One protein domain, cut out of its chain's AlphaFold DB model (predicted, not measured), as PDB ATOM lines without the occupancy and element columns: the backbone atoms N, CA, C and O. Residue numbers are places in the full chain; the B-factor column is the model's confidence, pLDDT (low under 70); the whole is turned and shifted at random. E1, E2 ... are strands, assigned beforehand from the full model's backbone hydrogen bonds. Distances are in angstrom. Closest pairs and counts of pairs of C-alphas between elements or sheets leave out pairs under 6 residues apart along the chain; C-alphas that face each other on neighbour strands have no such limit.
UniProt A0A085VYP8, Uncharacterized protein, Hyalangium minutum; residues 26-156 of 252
ATOM      1  N   LEU A  26     122.549 107.125 104.945       98.00
ATOM      2  CA  LEU A  26     122.535 105.671 104.832       98.00
ATOM      3  C   LEU A  26     121.662 105.233 103.659       98.00
ATOM      4  O   LEU A  26     120.601 105.809 103.423       98.00
ATOM      5  N   ILE A  27     122.110 104.205 102.941       97.31
ATOM      6  CA  ILE A  27     121.379 103.595 101.823       97.31
ATOM      7  C   ILE A  27     121.016 102.146 102.141       97.31
ATOM      8  O   ILE A  27     119.904 101.717 101.846       97.31
ATOM      9  N   GLY A  28     121.943 101.379 102.712       96.69
ATOM     10  CA  GLY A  28     121.754  99.944 102.873       96.69
ATOM     11  C   GLY A  28     122.922  99.262 103.563       96.69
ATOM     12  O   GLY A  28     123.966  99.869 103.805       96.69
ATOM     13  N   THR A  29     122.764  97.972 103.815       96.31
ATOM     14  CA  THR A  29     123.862  97.089 104.206       96.31
ATOM     15  C   THR A  29     123.894  95.873 103.294       96.31
ATOM     16  O   THR A  29     122.891  95.499 102.686       96.31
ATOM     17  N   VAL A  30     125.060  95.241 103.200       93.81
ATOM     18  CA  VAL A  30     125.237  93.999 102.454       93.81
ATOM     19  C   VAL A  30     126.062  93.031 103.287       93.81
ATOM     20  O   VAL A  30     127.176  93.362 103.690       93.81
ATOM     21  N   ASN A  31     125.541  91.822 103.500       91.19
ATOM     22  CA  ASN A  31     126.363  90.687 103.908       91.19
ATOM     23  C   ASN A  31     127.038  90.134 102.635       91.19
ATOM     24  O   ASN A  31     126.314  89.720 101.725       91.19
ATOM     25  N   PRO A  32     128.382  90.112 102.528       87.25
ATOM     26  CA  PRO A  32     129.070  89.619 101.333       87.25
ATOM     27  C   PRO A  32     128.734  88.164 100.951       87.25
ATOM     28  O   PRO A  32     128.814  87.825  99.771       87.25
ATOM     29  N   ARG A  33     128.276  87.327 101.894       84.88
ATOM     30  CA  ARG A  33     127.764  85.965 101.624       84.88
ATOM     31  C   ARG A  33     126.395  85.934 100.976       84.88
ATOM     32  O   ARG A  33     126.023  84.953 100.340       84.88
ATOM     33  N   GLN A  34     125.621  86.990 101.187       89.00
ATOM     34  CA  GLN A  34     124.245  87.116 100.735       89.00
ATOM     35  C   GLN A  34     124.056  88.475 100.045       89.00
ATOM     36  O   GLN A  34     123.234  89.280 100.488       89.00
ATOM     37  N   PRO A  35     124.781  88.753  98.941       89.81
ATOM     38  CA  PRO A  35     124.830  90.086  98.336       89.81
ATOM     39  C   PRO A  35     123.479  90.575  97.800       89.81
ATOM     40  O   PRO A  35     123.291  91.767  97.581       89.81
ATOM     41  N   PHE A  36     122.536  89.653  97.594       90.19
ATOM     42  CA  PHE A  36     121.192  89.926  97.090       90.19
ATOM     43  C   PHE A  36     120.110  89.864  98.180       90.19
ATOM     44  O   PHE A  36     118.926  89.930  97.868       90.19
ATOM     45  N   THR A  37     120.496  89.714  99.452       90.81
ATOM     46  CA  THR A  37     119.568  89.744 100.591       90.81
ATOM     47  C   THR A  37     119.634  91.111 101.261       90.81
ATOM     48  O   THR A  37     120.690  91.520 101.736       90.81
ATOM     49  N   ASN A  38     118.496  91.806 101.297       89.62
ATOM     50  CA  ASN A  38     118.339  93.107 101.942       89.62
ATOM     51  C   ASN A  38     117.126  93.055 102.896       89.62
ATOM     52  O   ASN A  38     116.053  92.644 102.442       89.62
ATOM     53  N   PRO A  39     117.256  93.444 104.179       93.38
ATOM     54  CA  PRO A  39     118.496  93.839 104.862       93.38
ATOM     55  C   PRO A  39     119.536  92.729 104.961       93.38
ATOM     56  O   PRO A  39     119.207  91.543 104.851       93.38
ATOM     57  N   ALA A  40     120.794  93.120 105.193       94.31
ATOM     58  CA  ALA A  40     121.840  92.165 105.524       94.31
ATOM     59  C   ALA A  40     121.437  91.358 106.760       94.31
ATOM     60  O   ALA A  40     120.874  91.883 107.725       94.31
ATOM     61  N   ARG A  41     121.754  90.067 106.731       93.38
ATOM     62  CA  ARG A  41     121.495  89.148 107.835       93.38
ATOM     63  C   ARG A  41     122.810  88.657 108.390       93.38
ATOM     64  O   ARG A  41     123.710  88.328 107.623       93.38
ATOM     65  N   VAL A  42     122.916  88.614 109.705       91.12
ATOM     66  CA  VAL A  42     124.117  88.178 110.411       91.12
ATOM     67  C   VAL A  42     123.693  87.243 111.525       91.12
ATOM     68  O   VAL A  42     122.698  87.485 112.202       91.12
ATOM     69  N   CYS A  43     124.461  86.182 111.726       87.69
ATOM     70  CA  CYS A  43     124.283  85.297 112.862       87.69
ATOM     71  C   CYS A  43     125.486  85.437 113.791       87.69
ATOM     72  O   CYS A  43     126.536  84.834 113.609       87.69
ATOM     73  N   ASN A  44     125.348  86.278 114.803       83.19
ATOM     74  CA  ASN A  44     126.436  86.664 115.699       83.19
ATOM     75  C   ASN A  44     126.638  85.723 116.903       83.19
ATOM     76  O   ASN A  44     127.446  86.009 117.785       83.19
ATOM     77  N   ALA A  45     125.930  84.597 116.955       83.50
ATOM     78  CA  ALA A  45     126.089  83.610 118.022       83.50
ATOM     79  C   ALA A  45     127.357  82.750 117.855       83.50
ATOM     80  O   ALA A  45     127.672  81.939 118.722       83.50
ATOM     81  N   GLN A  46     128.062  82.871 116.728       81.75
ATOM     82  CA  GLN A  46     129.196  82.020 116.370       81.75
ATOM     83  C   GLN A  46     130.343  82.834 115.777       81.75
ATOM     84  O   GLN A  46     130.153  83.949 115.279       81.75
ATOM     85  N   LYS A  47     131.546  82.263 115.819       78.50
ATOM     86  CA  LYS A  47     132.716  82.791 115.119       78.50
ATOM     87  C   LYS A  47     132.402  82.976 113.635       78.50
ATOM     88  O   LYS A  47     131.876  82.067 112.995       78.50
ATOM     89  N   ALA A  48     132.772  84.134 113.095       71.75
ATOM     90  CA  ALA A  48     132.667  84.361 111.665       71.75
ATOM     91  C   ALA A  48     133.508  83.320 110.895       71.75
ATOM     92  O   ALA A  48     134.587  82.925 111.364       71.75
ATOM     93  N   PRO A  49     133.028  82.853 109.731       68.06
ATOM     94  CA  PRO A  49     133.764  81.928 108.883       68.06
ATOM     95  C   PRO A  49     135.091  82.545 108.410       68.06
ATOM     96  O   PRO A  49     135.381  83.721 108.638       68.06
ATOM     97  N   ALA A  50     135.931  81.719 107.777       61.75
ATOM     98  CA  ALA A  50     137.201  82.150 107.188       61.75
ATOM     99  C   ALA A  50     137.033  83.437 106.346       61.75
ATOM    100  O   ALA A  50     135.965  83.646 105.768       61.75
ATOM    101  N   PRO A  51     138.064  84.302 106.281       58.31
ATOM    102  CA  PRO A  51     137.931  85.665 105.780       58.31
ATOM    103  C   PRO A  51     137.335  85.731 104.373       58.31
ATOM    104  O   PRO A  51     137.775  85.036 103.458       58.31
ATOM    105  N   GLU A  52     136.359  86.617 104.209       59.41
ATOM    106  CA  GLU A  52     135.679  86.842 102.940       59.41
ATOM    107  C   GLU A  52     136.371  87.915 102.107       59.41
ATOM    108  O   GLU A  52     136.961  88.871 102.618       59.41
ATOM    109  N   LEU A  53     136.286  87.752 100.785       50.88
ATOM    110  CA  LEU A  53     136.758  88.718  99.804       50.88
ATOM    111  C   LEU A  53     136.119  90.082 100.137       50.88
ATOM    112  O   LEU A  53     134.902  90.209 100.051       50.88
ATOM    113  N   ASN A  54     136.935  91.081 100.500       56.28
ATOM    114  CA  ASN A  54     136.588  92.479 100.850       56.28
ATOM    115  C   ASN A  54     136.495  92.840 102.345       56.28
ATOM    116  O   ASN A  54     136.452  94.029 102.655       56.28
ATOM    117  N   CYS A  55     136.584  91.875 103.257       60.97
ATOM    118  CA  CYS A  55     136.733  92.123 104.694       60.97
ATOM    119  C   CYS A  55     138.186  91.835 105.080       60.97
ATOM    120  O   CYS A  55     138.761  90.863 104.588       60.97
ATOM    121  N   LYS A  56     138.842  92.703 105.869       53.38
ATOM    122  CA  LYS A  56     140.288  92.565 106.134       53.38
ATOM    123  C   LYS A  56     140.597  91.144 106.624       53.38
ATOM    124  O   LYS A  56     140.081  90.678 107.632       53.38
ATOM    125  N   THR A  57     141.464  90.472 105.879       42.88
ATOM    126  CA  THR A  57     141.670  89.018 105.851       42.88
ATOM    127  C   THR A  57     142.299  88.402 107.106       42.88
ATOM    128  O   THR A  57     142.626  87.221 107.094       42.88
ATOM    129  N   ALA A  58     142.491  89.148 108.194       41.25
ATOM    130  CA  ALA A  58     143.330  88.691 109.301       41.25
ATOM    131  C   ALA A  58     142.576  88.342 110.591       41.25
ATOM    132  O   ALA A  58     143.128  87.626 111.424       41.25
ATOM    133  N   GLU A  59     141.341  88.802 110.791       51.72
ATOM    134  CA  GLU A  59     140.724  88.716 112.116       51.72
ATOM    135  C   GLU A  59     139.257  88.300 112.039       51.72
ATOM    136  O   GLU A  59     138.367  89.024 112.465       51.72
ATOM    137  N   ALA A  60     139.001  87.044 111.654       54.59
ATOM    138  CA  ALA A  60     137.755  86.356 112.037       54.59
ATOM    139  C   ALA A  60     137.488  86.434 113.564       54.59
ATOM    140  O   ALA A  60     136.388  86.163 114.032       54.59
ATOM    141  N   ALA A  61     138.507  86.813 114.346       63.66
ATOM    142  CA  ALA A  61     138.416  87.167 115.753       63.66
ATOM    143  C   ALA A  61     137.618  88.451 116.039       63.66
ATOM    144  O   ALA A  61     137.227  88.634 117.183       63.66
ATOM    145  N   ARG A  62     137.372  89.349 115.078       75.88
ATOM    146  CA  ARG A  62     136.613  90.583 115.335       75.88
ATOM    147  C   ARG A  62     135.118  90.401 115.127       75.88
ATOM    148  O   ARG A  62     134.366  91.005 115.871       75.88
ATOM    149  N   GLY A  63     134.657  89.504 114.268       82.12
ATOM    150  CA  GLY A  63     133.233  89.179 114.142       82.12
ATOM    151  C   GLY A  63     132.775  89.131 112.690       82.12
ATOM    152  O   GLY A  63     133.584  88.861 111.805       82.12
ATOM    153  N   TRP A  64     131.482  89.344 112.450       87.06
ATOM    154  CA  TRP A  64     130.887  89.276 111.114       87.06
ATOM    155  C   TRP A  64     131.028  90.580 110.364       87.06
ATOM    156  O   TRP A  64     130.492  91.604 110.778       87.06
ATOM    157  N   CYS A  65     131.675  90.515 109.213       87.94
ATOM    158  CA  CYS A  65     131.815  91.670 108.357       87.94
ATOM    159  C   CYS A  65     130.539  91.938 107.547       87.94
ATOM    160  O   CYS A  65     129.997  91.043 106.894       87.94
ATOM    161  N   ILE A  66     130.096  93.193 107.544       91.56
ATOM    162  CA  ILE A  66     129.072  93.706 106.632       91.56
ATOM    163  C   ILE A  66     129.561  94.977 105.940       91.56
ATOM    164  O   ILE A  66     130.313  95.775 106.506       91.56
ATOM    165  N   ASN A  67     129.085  95.202 104.720       93.88
ATOM    166  CA  ASN A  67     129.317  96.445 103.995       93.88
ATOM    167  C   ASN A  67     128.196  97.419 104.338       93.88
ATOM    168  O   ASN A  67     127.031  97.128 104.072       93.88
ATOM    169  N   LEU A  68     128.542  98.581 104.874       96.31
ATOM    170  CA  LEU A  68     127.630  99.699 105.053       96.31
ATOM    171  C   LEU A  68     127.705 100.613 103.829       96.31
ATOM    172  O   LEU A  68     128.780 101.103 103.480       96.31
ATOM    173  N   LEU A  69     126.561 100.830 103.188       97.06
ATOM    174  CA  LEU A  69     126.418 101.642 101.985       97.06
ATOM    175  C   LEU A  69     125.738 102.966 102.320       97.06
ATOM    176  O   LEU A  69     124.731 103.005 103.036       97.06
ATOM    177  N   GLY A  70     126.251 104.049 101.753       97.44
ATOM    178  CA  GLY A  70     125.711 105.376 101.980       97.44
ATOM    179  C   GLY A  70     126.357 106.446 101.119       97.44
ATOM    180  O   GLY A  70     126.881 106.179 100.045       97.44
ATOM    181  N   GLU A  71     126.297 107.675 101.610       97.69
ATOM    182  CA  GLU A  71     126.940 108.848 101.038       97.69
ATOM    183  C   GLU A  71     127.519 109.703 102.174       97.69
ATOM    184  O   GLU A  71     126.958 109.776 103.273       97.69
ATOM    185  N   ARG A  72     128.594 110.438 101.868       96.75
ATOM    186  CA  ARG A  72     129.211 111.454 102.740       96.75
ATOM    187  C   ARG A  72     129.715 110.913 104.081       96.75
ATOM    188  O   ARG A  72     129.723 111.643 105.076       96.75
ATOM    189  N   PHE A  73     130.184 109.670 104.119       96.69
ATOM    190  CA  PHE A  73     130.992 109.198 105.243       96.69
ATOM    191  C   PHE A  73     132.282 110.008 105.295       96.69
ATOM    192  O   PHE A  73     133.024 110.064 104.315       96.69
ATOM    193  N   THR A  74     132.505 110.700 106.409       95.44
ATOM    194  CA  THR A  74     133.569 111.704 106.504       95.44
ATOM    195  C   THR A  74     134.439 111.416 107.719       95.44
ATOM    196  O   THR A  74     134.066 111.805 108.829       95.44
ATOM    197  N   PRO A  75     135.579 110.729 107.536       93.69
ATOM    198  CA  PRO A  75     136.563 110.610 108.593       93.69
ATOM    199  C   PRO A  75     137.290 111.949 108.778       93.69
ATOM    200  O   PRO A  75     137.368 112.761 107.850       93.69
ATOM    201  N   ILE A  76     137.845 112.176 109.963       92.25
ATOM    202  CA  ILE A  76     138.627 113.372 110.280       92.25
ATOM    203  C   ILE A  76     140.039 112.976 110.722       92.25
ATOM    204  O   ILE A  76     140.202 111.981 111.423       92.25
ATOM    205  N   PRO A  77     141.082 113.716 110.320       89.81
ATOM    206  CA  PRO A  77     142.396 113.559 110.922       89.81
ATOM    207  C   PRO A  77     142.344 113.953 112.401       89.81
ATOM    208  O   PRO A  77     141.869 115.037 112.742       89.81
ATOM    209  N   GLU A  78     142.870 113.095 113.257       87.88
ATOM    210  CA  GLU A  78     143.051 113.319 114.688       87.88
ATOM    211  C   GLU A  78     144.553 113.348 115.002       87.88
ATOM    212  O   GLU A  78     145.380 112.967 114.170       87.88
ATOM    213  N   ASP A  79     144.929 113.891 116.164       85.44
ATOM    214  CA  ASP A  79     146.317 113.865 116.661       85.44
ATOM    215  C   ASP A  79     147.377 114.460 115.704       85.44
ATOM    216  O   ASP A  79     148.582 114.222 115.799       85.44
ATOM    217  N   VAL A  80     146.941 115.330 114.790       82.88
ATOM    218  CA  VAL A  80     147.783 115.899 113.721       82.88
ATOM    219  C   VAL A  80     148.941 116.743 114.273       82.88
ATOM    220  O   VAL A  80     149.957 116.931 113.608       82.88
ATOM    221  N   LEU A  81     148.802 117.254 115.501       84.12
ATOM    222  CA  LEU A  81     149.797 118.105 116.160       84.12
ATOM    223  C   LEU A  81     150.684 117.354 117.166       84.12
ATOM    224  O   LEU A  81     151.640 117.944 117.668       84.12
ATOM    225  N   THR A  82     150.393 116.086 117.470       79.81
ATOM    226  CA  THR A  82     151.124 115.286 118.474       79.81
ATOM    227  C   THR A  82     152.127 114.310 117.849       79.81
ATOM    228  O   THR A  82     152.882 113.668 118.572       79.81
ATOM    229  N   GLY A  83     152.206 114.251 116.513       75.06
ATOM    230  CA  GLY A  83     153.160 113.416 115.770       75.06
ATOM    231  C   GLY A  83     152.666 111.997 115.469       75.06
ATOM    232  O   GLY A  83     153.294 111.300 114.677       75.06
ATOM    233  N   GLU A  84     151.519 111.603 116.022       82.50
ATOM    234  CA  GLU A  84     150.851 110.319 115.788       82.50
ATOM    235  C   GLU A  84     149.499 110.557 115.113       82.50
ATOM    236  O   GLU A  84     148.458 110.280 115.690       82.50
ATOM    237  N   ALA A  85     149.497 111.113 113.897       82.50
ATOM    238  CA  ALA A  85     148.245 111.414 113.207       82.50
ATOM    239  C   ALA A  85     147.390 110.144 113.034       82.50
ATOM    240  O   ALA A  85     147.785 109.199 112.340       82.50
ATOM    241  N   THR A  86     146.213 110.143 113.653       87.88
ATOM    242  CA  THR A  86     145.219 109.072 113.586       87.88
ATOM    243  C   THR A  86     144.045 109.502 112.708       87.88
ATOM    244  O   THR A  86     143.938 110.652 112.273       87.88
ATOM    245  N   LEU A  87     143.181 108.550 112.357       89.69
ATOM    246  CA  LEU A  87     141.978 108.818 111.575       89.69
ATOM    247  C   LEU A  87     140.753 108.567 112.455       89.69
ATOM    248  O   LEU A  87     140.399 107.413 112.695       89.69
ATOM    249  N   GLY A  88     140.098 109.642 112.885       92.31
ATOM    250  CA  GLY A  88     138.797 109.597 113.538       92.31
ATOM    251  C   GLY A  88     137.731 109.155 112.540       92.31
ATOM    252  O   GLY A  88     137.477 109.830 111.538       92.31
ATOM    253  N   LEU A  89     137.123 107.998 112.782       95.25
ATOM    254  CA  LEU A  89     136.096 107.424 111.912       95.25
ATOM    255  C   LEU A  89     134.688 107.862 112.339       95.25
ATOM    256  O   LEU A  89     134.483 108.177 113.511       95.25
ATOM    257  N   PRO A  90     133.698 107.852 111.423       97.00
ATOM    258  CA  PRO A  90     132.300 107.999 111.810       97.00
ATOM    259  C   PRO A  90     131.905 106.982 112.889       97.00
ATOM    260  O   PRO A  90     132.241 105.800 112.792       97.00
ATOM    261  N   GLU A  91     131.172 107.444 113.900       97.75
ATOM    262  CA  GLU A  91     130.632 106.591 114.958       97.75
ATOM    263  C   GLU A  91     129.415 105.831 114.422       97.75
ATOM    264  O   GLU A  91     128.563 106.411 113.742       97.75
ATOM    265  N   ILE A  92     129.351 104.530 114.717       98.12
ATOM    266  CA  ILE A  92     128.309 103.625 114.230       98.12
ATOM    267  C   ILE A  92     127.571 103.025 115.420       98.12
ATOM    268  O   ILE A  92     128.175 102.324 116.236       98.12
ATOM    269  N   THR A  93     126.259 103.233 115.476       98.44
ATOM    270  CA  THR A  93     125.404 102.706 116.542       98.44
ATOM    271  C   THR A  93     124.321 101.805 115.965       98.44
ATOM    272  O   THR A  93     123.544 102.201 115.100       98.44
ATOM    273  N   LEU A  94     124.260 100.573 116.464       98.19
ATOM    274  CA  LEU A  94     123.182  99.624 116.209       98.19
ATOM    275  C   LEU A  94     122.050  99.906 117.202       98.19
ATOM    276  O   LEU A  94     122.291  99.934 118.411       98.19
ATOM    277  N   LYS A  95     120.819 100.084 116.716       98.31
ATOM    278  CA  LYS A  95     119.630 100.327 117.545       98.31
ATOM    279  C   LYS A  95     118.551  99.290 117.242       98.31
ATOM    280  O   LYS A  95     118.018  99.255 116.142       98.31
ATOM    281  N   GLY A  96     118.220  98.457 118.219       96.81
ATOM    282  CA  GLY A  96     117.209  97.407 118.078       96.81
ATOM    283  C   GLY A  96     116.828  96.838 119.447       96.81
ATOM    284  O   GLY A  96     116.683  97.616 120.392       96.81
ATOM    285  N   PRO A  97     116.721  95.503 119.600       97.00
ATOM    286  CA  PRO A  97     116.549  94.849 120.904       97.00
ATOM    287  C   PRO A  97     117.548  95.302 121.982       97.00
ATOM    288  O   PRO A  97     117.232  95.306 123.169       97.00
ATOM    289  N   VAL A  98     118.751  95.696 121.562       97.00
ATOM    290  CA  VAL A  98     119.749  96.385 122.386       97.00
ATOM    291  C   VAL A  98     120.358  97.531 121.577       97.00
ATOM    292  O   VAL A  98     120.357  97.493 120.345       97.00
ATOM    293  N   THR A  99     120.887  98.543 122.258       97.25
ATOM    294  CA  THR A  99     121.698  99.590 121.630       97.25
ATOM    295  C   THR A  99     123.176  99.290 121.840       97.25
ATOM    296  O   THR A  99     123.607  99.086 122.975       97.25
ATOM    297  N   LEU A 100     123.955  99.283 120.759       96.50
ATOM    298  CA  LEU A 100     125.403  99.092 120.800       96.50
ATOM    299  C   LEU A 100     126.092 100.092 119.870       96.50
ATOM    300  O   LEU A 100     125.901 100.029 118.659       96.50
ATOM    301  N   THR A 101     126.951 100.948 120.419       97.62
ATOM    302  CA  THR A 101     127.935 101.692 119.622       97.62
ATOM    303  C   THR A 101     129.150 100.803 119.378       97.62
ATOM    304  O   THR A 101     129.695 100.220 120.318       97.62
ATOM    305  N   LEU A 102     129.547 100.653 118.114       95.19
ATOM    306  CA  LEU A 102     130.699  99.842 117.736       95.19
ATOM    307  C   LEU A 102     132.000 100.521 118.168       95.19
ATOM    308  O   LEU A 102     132.172 101.726 118.000       95.19
ATOM    309  N   ASP A 103     132.936  99.719 118.674       92.62
ATOM    310  CA  ASP A 103     134.309 100.172 118.897       92.62
ATOM    311  C   ASP A 103     134.941 100.614 117.559       92.62
ATOM    312  O   ASP A 103     134.758  99.912 116.557       92.62
ATOM    313  N   PRO A 104     135.706 101.721 117.505       90.94
ATOM    314  CA  PRO A 104     136.329 102.190 116.266       90.94
ATOM    315  C   PRO A 104     137.189 101.139 115.549       90.94
ATOM    316  O   PRO A 104     137.265 101.148 114.324       90.94
ATOM    317  N   SER A 105     137.784 100.179 116.270       88.62
ATOM    318  CA  SER A 105     138.552  99.067 115.678       88.62
ATOM    319  C   SER A 105     137.714  98.096 114.834       88.62
ATOM    320  O   SER A 105     138.273  97.297 114.075       88.62
ATOM    321  N   ARG A 106     136.384  98.173 114.954       90.44
ATOM    322  CA  ARG A 106     135.378  97.391 114.220       90.44
ATOM    323  C   ARG A 106     134.811  98.142 113.023       90.44
ATOM    324  O   ARG A 106     133.951  97.615 112.325       90.44
ATOM    325  N   VAL A 107     135.259  99.373 112.798       92.88
ATOM    326  CA  VAL A 107     134.836 100.214 111.686       92.88
ATOM    327  C   VAL A 107     136.038 100.410 110.776       92.88
ATOM    328  O   VAL A 107     137.128 100.776 111.203       92.88
ATOM    329  N   SER A 108     135.867 100.140 109.488       91.56
ATOM    330  CA  SER A 108     136.888 100.394 108.478       91.56
ATOM    331  C   SER A 108     136.313 101.280 107.387       91.56
ATOM    332  O   SER A 108     135.382 100.901 106.681       91.56
ATOM    333  N   TYR A 109     136.897 102.460 107.218       92.50
ATOM    334  CA  TYR A 109     136.545 103.360 106.128       92.50
ATOM    335  C   TYR A 109     137.147 102.877 104.807       92.50
ATOM    336  O   TYR A 109     138.338 102.552 104.740       92.50
ATOM    337  N   ARG A 110     136.329 102.835 103.751       92.88
ATOM    338  CA  ARG A 110     136.789 102.522 102.395       92.88
ATOM    339  C   ARG A 110     136.800 103.767 101.525       92.88
ATOM    340  O   ARG A 110     137.828 104.078 100.927       92.88
ATOM    341  N   ASP A 111     135.667 104.445 101.464       95.38
ATOM    342  CA  ASP A 111     135.441 105.668 100.704       95.38
ATOM    343  C   ASP A 111     134.191 106.379 101.251       95.38
ATOM    344  O   ASP A 111     133.553 105.913 102.198       95.38
ATOM    345  N   SER A 112     133.831 107.523 100.667       96.19
ATOM    346  CA  SER A 112     132.717 108.344 101.151       96.19
ATOM    347  C   SER A 112     131.346 107.676 101.025       96.19
ATOM    348  O   SER A 112     130.369 108.216 101.542       96.19
ATOM    349  N   GLU A 113     131.247 106.548 100.325       97.44
ATOM    350  CA  GLU A 113     130.006 105.811 100.087       97.44
ATOM    351  C   GLU A 113     129.998 104.437 100.766       97.44
ATOM    352  O   GLU A 113     128.962 103.766 100.803       97.44
ATOM    353  N   ARG A 114     131.144 103.987 101.297       95.56
ATOM    354  CA  ARG A 114     131.316 102.629 101.819       95.56
ATOM    355  C   ARG A 114     132.171 102.579 103.078       95.56
ATOM    356  O   ARG A 114     133.303 103.065 103.126       95.56
ATOM    357  N   MET A 115     131.654 101.866 104.070       94.94
ATOM    358  CA  MET A 115     132.399 101.420 105.246       94.94
ATOM    359  C   MET A 115     132.218  99.913 105.427       94.94
ATOM    360  O   MET A 115     131.223  99.341 104.986       94.94
ATOM    361  N   PHE A 116     133.176  99.270 106.078       92.94
ATOM    362  CA  PHE A 116     133.065  97.888 106.532       92.94
ATOM    363  C   PHE A 116     132.885  97.879 108.043       92.94
ATOM    364  O   PHE A 116     133.578  98.620 108.744       92.94
ATOM    365  N   LEU A 117     131.955  97.060 108.522       92.75
ATOM    366  CA  LEU A 117     131.637  96.926 109.938       92.75
ATOM    367  C   LEU A 117     131.853  95.479 110.372       92.75
ATOM    368  O   LEU A 117     131.252  94.582 109.786       92.75
ATOM    369  N   ASP A 118     132.642  95.271 111.421       91.12
ATOM    370  CA  ASP A 118     132.782  93.983 112.096       91.12
ATOM    371  C   ASP A 118     131.766  93.901 113.243       91.12
ATOM    372  O   ASP A 118     132.010  94.350 114.371       91.12
ATOM    373  N   ILE A 119     130.604  93.318 112.952       92.38
ATOM    374  CA  ILE A 119     129.551  93.067 113.933       92.38
ATOM    375  C   ILE A 119     130.072  92.042 114.946       92.38
ATOM    376  O   ILE A 119     130.425  90.927 114.550       92.38
ATOM    377  N   PRO A 120     130.156  92.393 116.243       91.06
ATOM    378  CA  PRO A 120     130.688  91.485 117.247       91.06
ATOM    379  C   PRO A 120     129.848  90.218 117.348       91.06
ATOM    380  O   PRO A 120     128.649  90.221 117.063       91.06
ATOM    381  N   THR A 121     130.509  89.146 117.770       88.38
ATOM    382  CA  THR A 121     129.894  87.844 118.021       88.38
ATOM    383  C   THR A 121     130.236  87.358 119.410       88.38
ATOM    384  O   THR A 121     131.157  87.875 120.048       88.38
ATOM    385  N   ARG A 122     129.542  86.319 119.883       89.25
ATOM    386  CA  ARG A 122     129.926  85.628 121.122       89.25
ATOM    387  C   ARG A 122     131.404  85.226 121.123       89.25
ATOM    388  O   ARG A 122     132.077  85.362 122.140       89.25
ATOM    389  N   ASP A 123     131.894  84.772 119.973       85.31
ATOM    390  CA  ASP A 123     133.239  84.217 119.819       85.31
ATOM    391  C   ASP A 123     134.260  85.256 119.305       85.31
ATOM    392  O   ASP A 123     135.402  84.903 118.995       85.31
ATOM    393  N   SER A 124     133.872  86.535 119.182       86.12
ATOM    394  CA  SER A 124     134.794  87.616 118.835       86.12
ATOM    395  C   SER A 124     135.585  88.120 120.046       86.12
ATOM    396  O   SER A 124     135.290  87.794 121.191       86.12
ATOM    397  N   SER A 125     136.588  88.963 119.809       84.19
ATOM    398  CA  SER A 125     137.383  89.641 120.828       84.19
ATOM    399  C   SER A 125     137.434  91.150 120.535       84.19
ATOM    400  O   SER A 125     137.979  91.536 119.498       84.19
ATOM    401  N   PRO A 126     136.860  92.009 121.404       86.88
ATOM    402  CA  PRO A 126     135.979  91.648 122.522       86.88
ATOM    403  C   PRO A 126     134.686  90.974 122.029       86.88
ATOM    404  O   PRO A 126     134.202  91.289 120.941       86.88
ATOM    405  N   GLY A 127     134.145  90.030 122.797       87.38
ATOM    406  CA  GLY A 127     132.933  89.288 122.433       87.38
ATOM    407  C   GLY A 127     131.662  90.058 122.780       87.38
ATOM    408  O   GLY A 127     131.588  90.667 123.846       87.38
ATOM    409  N   ALA A 128     130.660  90.020 121.903       89.94
ATOM    410  CA  ALA A 128     129.300  90.442 122.224       89.94
ATOM    411  C   ALA A 128     128.285  89.677 121.369       89.94
ATOM    412  O   ALA A 128     128.406  89.620 120.149       89.94
ATOM    413  N   GLU A 129     127.266  89.118 122.013       92.12
ATOM    414  CA  GLU A 129     126.133  88.477 121.348       92.12
ATOM    415  C   GLU A 129     124.934  89.429 121.419       92.12
ATOM    416  O   GLU A 129     124.414  89.727 122.494       92.12
ATOM    417  N   LEU A 130     124.547  89.979 120.271       93.25
ATOM    418  CA  LEU A 130     123.349  90.810 120.125       93.25
ATOM    419  C   LEU A 130     122.119  89.904 120.001       93.25
ATOM    420  O   LEU A 130     122.181  88.952 119.222       93.25
ATOM    421  N   PRO A 131     121.009  90.215 120.692       94.88
ATOM    422  CA  PRO A 131     119.766  89.470 120.543       94.88
ATOM    423  C   PRO A 131     119.261  89.416 119.098       94.88
ATOM    424  O   PRO A 131     119.481  90.328 118.301       94.88
ATOM    425  N   GLU A 132     118.517  88.358 118.786       93.31
ATOM    426  CA  GLU A 132     117.800  88.231 117.519       93.31
ATOM    427  C   GLU A 132     116.842  89.408 117.301       93.31
ATOM    428  O   GLU A 132     116.186  89.884 118.233       93.31
ATOM    429  N   GLY A 133     116.725  89.859 116.053       94.94
ATOM    430  CA  GLY A 133     115.811  90.937 115.688       94.94
ATOM    431  C   GLY A 133     116.373  91.904 114.658       94.94
ATOM    432  O   GLY A 133     117.500  91.766 114.179       94.94
ATOM    433  N   SER A 134     115.542  92.881 114.303       97.12
ATOM    434  CA  SER A 134     115.907  93.957 113.385       97.12
ATOM    435  C   SER A 134     116.623  95.090 114.118       97.12
ATOM    436  O   SER A 134     116.253  95.451 115.238       97.12
ATOM    437  N   TYR A 135     117.637  95.652 113.470       98.19
ATOM    438  CA  TYR A 135     118.438  96.769 113.940       98.19
ATOM    439  C   TYR A 135     118.422  97.892 112.903       98.19
ATOM    440  O   TYR A 135     118.753  97.699 111.729       98.19
ATOM    441  N   ALA A 136     118.082  99.090 113.367       98.38
ATOM    442  CA  ALA A 136     118.444 100.328 112.704       98.38
ATOM    443  C   ALA A 136     119.950 100.575 112.864       98.38
ATOM    444  O   ALA A 136     120.556 100.184 113.869       98.38
ATOM    445  N   LEU A 137     120.547 101.242 111.881       98.31
ATOM    446  CA  LEU A 137     121.909 101.755 111.986       98.31
ATOM    447  C   LEU A 137     121.854 103.277 112.038       98.31
ATOM    448  O   LEU A 137     121.190 103.908 111.218       98.31
ATOM    449  N   GLU A 138     122.591 103.851 112.978       98.62
ATOM    450  CA  GLU A 138     122.876 105.275 113.071       98.62
ATOM    451  C   GLU A 138     124.354 105.512 112.749       98.62
ATOM    452  O   GLU A 138     125.228 104.800 113.243       98.62
ATOM    453  N   VAL A 139     124.623 106.510 111.908       98.44
ATOM    454  CA  VAL A 139     125.977 106.971 111.587       98.44
ATOM    455  C   VAL A 139     126.102 108.431 111.960       98.44
ATOM    456  O   VAL A 139     125.322 109.259 111.482       98.44
ATOM    457  N   LYS A 140     127.132 108.754 112.739       97.88
ATOM    458  CA  LYS A 140     127.489 110.116 113.124       97.88
ATOM    459  C   LYS A 140     128.883 110.454 112.610       97.88
ATOM    460  O   LYS A 140     129.876 109.875 113.042       97.88
ATOM    461  N   ASN A 141     128.969 111.427 111.704       96.69
ATOM    462  CA  ASN A 141     130.263 112.002 111.337       96.69
ATOM    463  C   ASN A 141     130.769 112.855 112.513       96.69
ATOM    464  O   ASN A 141     130.018 113.675 113.034       96.69
ATOM    465  N   LEU A 142     132.035 112.706 112.912       92.88
ATOM    466  CA  LEU A 142     132.573 113.319 114.139       92.88
ATOM    467  C   LEU A 142     132.446 114.850 114.182       92.88
ATOM    468  O   LEU A 142     132.123 115.417 115.222       92.88
ATOM    469  N   ALA A 143     132.655 115.508 113.042       88.38
ATOM    470  CA  ALA A 143     132.487 116.952 112.894       88.38
ATOM    471  C   ALA A 143     131.159 117.344 112.222       88.38
ATOM    472  O   ALA A 143     130.984 118.512 111.893       88.38
ATOM    473  N   GLY A 144     130.264 116.392 111.943       87.94
ATOM    474  CA  GLY A 144     129.080 116.606 111.113       87.94
ATOM    475  C   GLY A 144     127.787 116.086 111.727       87.94
ATOM    476  O   GLY A 144     127.667 115.880 112.932       87.94
ATOM    477  N   GLY A 145     126.797 115.894 110.858       93.94
ATOM    478  CA  GLY A 145     125.474 115.430 111.261       93.94
ATOM    479  C   GLY A 145     125.400 113.929 111.549       93.94
ATOM    480  O   GLY A 145     126.371 113.178 111.422       93.94
ATOM    481  N   THR A 146     124.191 113.496 111.890       97.38
ATOM    482  CA  THR A 146     123.829 112.094 112.130       97.38
ATOM    483  C   THR A 146     122.721 111.674 111.170       97.38
ATOM    484  O   THR A 146     121.857 112.485 110.833       97.38
ATOM    485  N   HIS A 147     122.732 110.420 110.731       98.38
ATOM    486  CA  HIS A 147     121.627 109.820 109.990       98.38
ATOM    487  C   HIS A 147     121.356 108.413 110.500       98.38
ATOM    488  O   HIS A 147     122.278 107.613 110.643       98.38
ATOM    489  N   GLU A 148     120.082 108.112 110.718       98.38
ATOM    490  CA  GLU A 148     119.599 106.800 111.129       98.38
ATOM    491  C   GLU A 148     118.718 106.217 110.027       98.38
ATOM    492  O   GLU A 148     117.928 106.931 109.406       98.38
ATOM    493  N   LEU A 149     118.860 104.921 109.768       98.44
ATOM    494  CA  LEU A 149     117.974 104.190 108.876       98.44
ATOM    495  C   LEU A 149     117.567 102.869 109.528       98.44
ATOM    496  O   LEU A 149     118.416 102.077 109.942       98.44
ATOM    497  N   ALA A 150     116.252 102.679 109.633       97.81
ATOM    498  CA  ALA A 150     115.637 101.495 110.212       97.81
ATOM    499  C   ALA A 150     115.844 100.252 109.343       97.81
ATOM    500  O   ALA A 150     116.074 100.359 108.138       97.81
ATOM    501  N   ASP A 151     115.731  99.084 109.980       94.88
ATOM    502  CA  ASP A 151     115.734  97.772 109.330       94.88
ATOM    503  C   ASP A 151     116.906  97.566 108.369       94.88
ATOM    504  O   ASP A 151     116.739  97.047 107.270       94.88
ATOM    505  N   LEU A 152     118.103  97.988 108.784       96.81
ATOM    506  CA  LEU A 152     119.323  97.840 108.001       96.81
ATOM    507  C   LEU A 152     120.108  96.585 108.352       96.81
ATOM    508  O   LEU A 152     121.033  96.242 107.632       96.81
ATOM    509  N   LEU A 153     119.798  95.886 109.432       96.88
ATOM    510  CA  LEU A 153     120.520  94.680 109.812       96.88
ATOM    511  C   LEU A 153     119.583  93.763 110.586       96.88
ATOM    512  O   LEU A 153     118.857  94.221 111.458       96.88
ATOM    513  N   VAL A 154     119.612  92.466 110.295       95.94
ATOM    514  CA  VAL A 154     118.824  91.475 111.034       95.94
ATOM    515  C   VAL A 154     119.756  90.449 111.665       95.94
ATOM    516  O   VAL A 154     120.509  89.772 110.962       95.94
ATOM    517  N   MET A 155     119.683  90.328 112.990       94.38
ATOM    518  CA  MET A 155     120.305  89.233 113.734       94.38
ATOM    519  C   MET A 155     119.413  87.998 113.640       94.38
ATOM    520  O   MET A 155     118.239  88.058 114.016       94.38
ATOM    521  N   VAL A 156     119.961  86.896 113.131       92.44
ATOM    522  CA  VAL A 156     119.261  85.608 112.999       92.44
ATOM    523  C   VAL A 156     119.913  84.538 113.882       92.44
ATOM    524  O   VAL A 156     121.134  84.574 114.066       92.44
TER     525      VAL A 156
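What this domain is: This is residues 26 to 156 of the 252 residues of an uncharacterized protein of Hyalangium minutum (UniProt A0A085VYP8). This is a sandwich, two strongly twisted sheets face to face with their strands crossed, and a hairpin arm of E4 and E5 sticks out from it and lengthens the outline. One sheet has five strands, E2, E11, E10, E6, E7 in that order, mixed; the other has four, E1, E3, E9, E8, antiparallel throughout. Two long links, residues 43 to 63 and 120 to 132, lie toward the end of the sandwich where E3 begins and E9 ends. The printed part has 131 residues, with no named helix and eleven named strands, E1 to E11 in order along the chain; the class is all strand, though under half of the residues, 59 of 131, are in named elements. The whole is compact, with a radius of gyration of the C-alphas of 14.3 A and spans of 44 by 29 by 26 A.

How they stand to each other: Begin at E1, residues 26 to 30, an edge strand, and look across to E3, residues 64 to 71: they are antiparallel neighbours at 151 degrees, with N 30 and O 67 2.9 A apart, within hydrogen-bond range. On the other side of E3 you find E9, residues 114 to 119, antiparallel at 150 degrees, with N 66 and O 117 2.9 A apart. The hairpin of E8, residues 107 to 111, and E9 ends this sheet, with N 108 and O 116 2.8 A apart. In the second sheet, the edge strand E2, residues 40 to 42, is parallel to E11, residues 146 to 155, at 56 degrees, with N 154 and O 40 2.9 A apart. E11 forms a hairpin with E10, residues 133 to 140; look for N 139 and O 147, 2.9 A apart. E10 is antiparallel to E6, residues 91 to 95, at 155 degrees, with N 93 and O 138 2.9 A apart. E6 forms a hairpin with the edge strand E7, residues 99 to 101, where N 94 and O 100 are 2.8 A apart. The two sheets form a sandwich: the parts that face each other are 9.4 A centre to centre, their best planes 25 degrees apart, and their strands at 43 degrees. Between the sheets, the closest C-alphas of E1 and E11 are those of Thr 29 and Leu 152, 6.0 A apart. E4, residues 76 to 78, and E5, residues 86 to 88, form a hairpin that is apart from the strands of both these sheets; the two are antiparallel at 135 degrees, with N 76 and O 88 2.8 A apart, within hydrogen-bond range. E4 is apart from E6, and E5 is apart from E8.

Where its parts are: Find C-alpha 26 at (122.535, 105.671, 104.832), where E1 begins; it covers 12.2 A. E2 follows at residues 40 to 42, and E3 runs 22.4 A from Trp 64 to Glu 71. After E4 and E5, three residues each, E5 runs on into E6 across a break of 2 residues, at 38 degrees. Pass E7 and E8 to reach E9, which covers 15.5 A. E10 starts at C-alpha 133, (115.811, 90.937, 115.688), and covers 22.6 A. E11, the longest strand by residues, bends by 62 degrees at residue 150 and ends at C-alpha 155, (120.305, 89.233, 113.734).

The domain as a whole: The two C-alphas farthest apart are those of Leu 81 and Val 156, 44.7 A. The outline is elongated, but only just. The printed part has no cut; the long links are E2 to E3, of 21 residues, and E9 to E10, of 13. In the B-factor column the mean pLDDT of the printed part is 88.4; look at residues 49 to 61 for the 13 residues under 70.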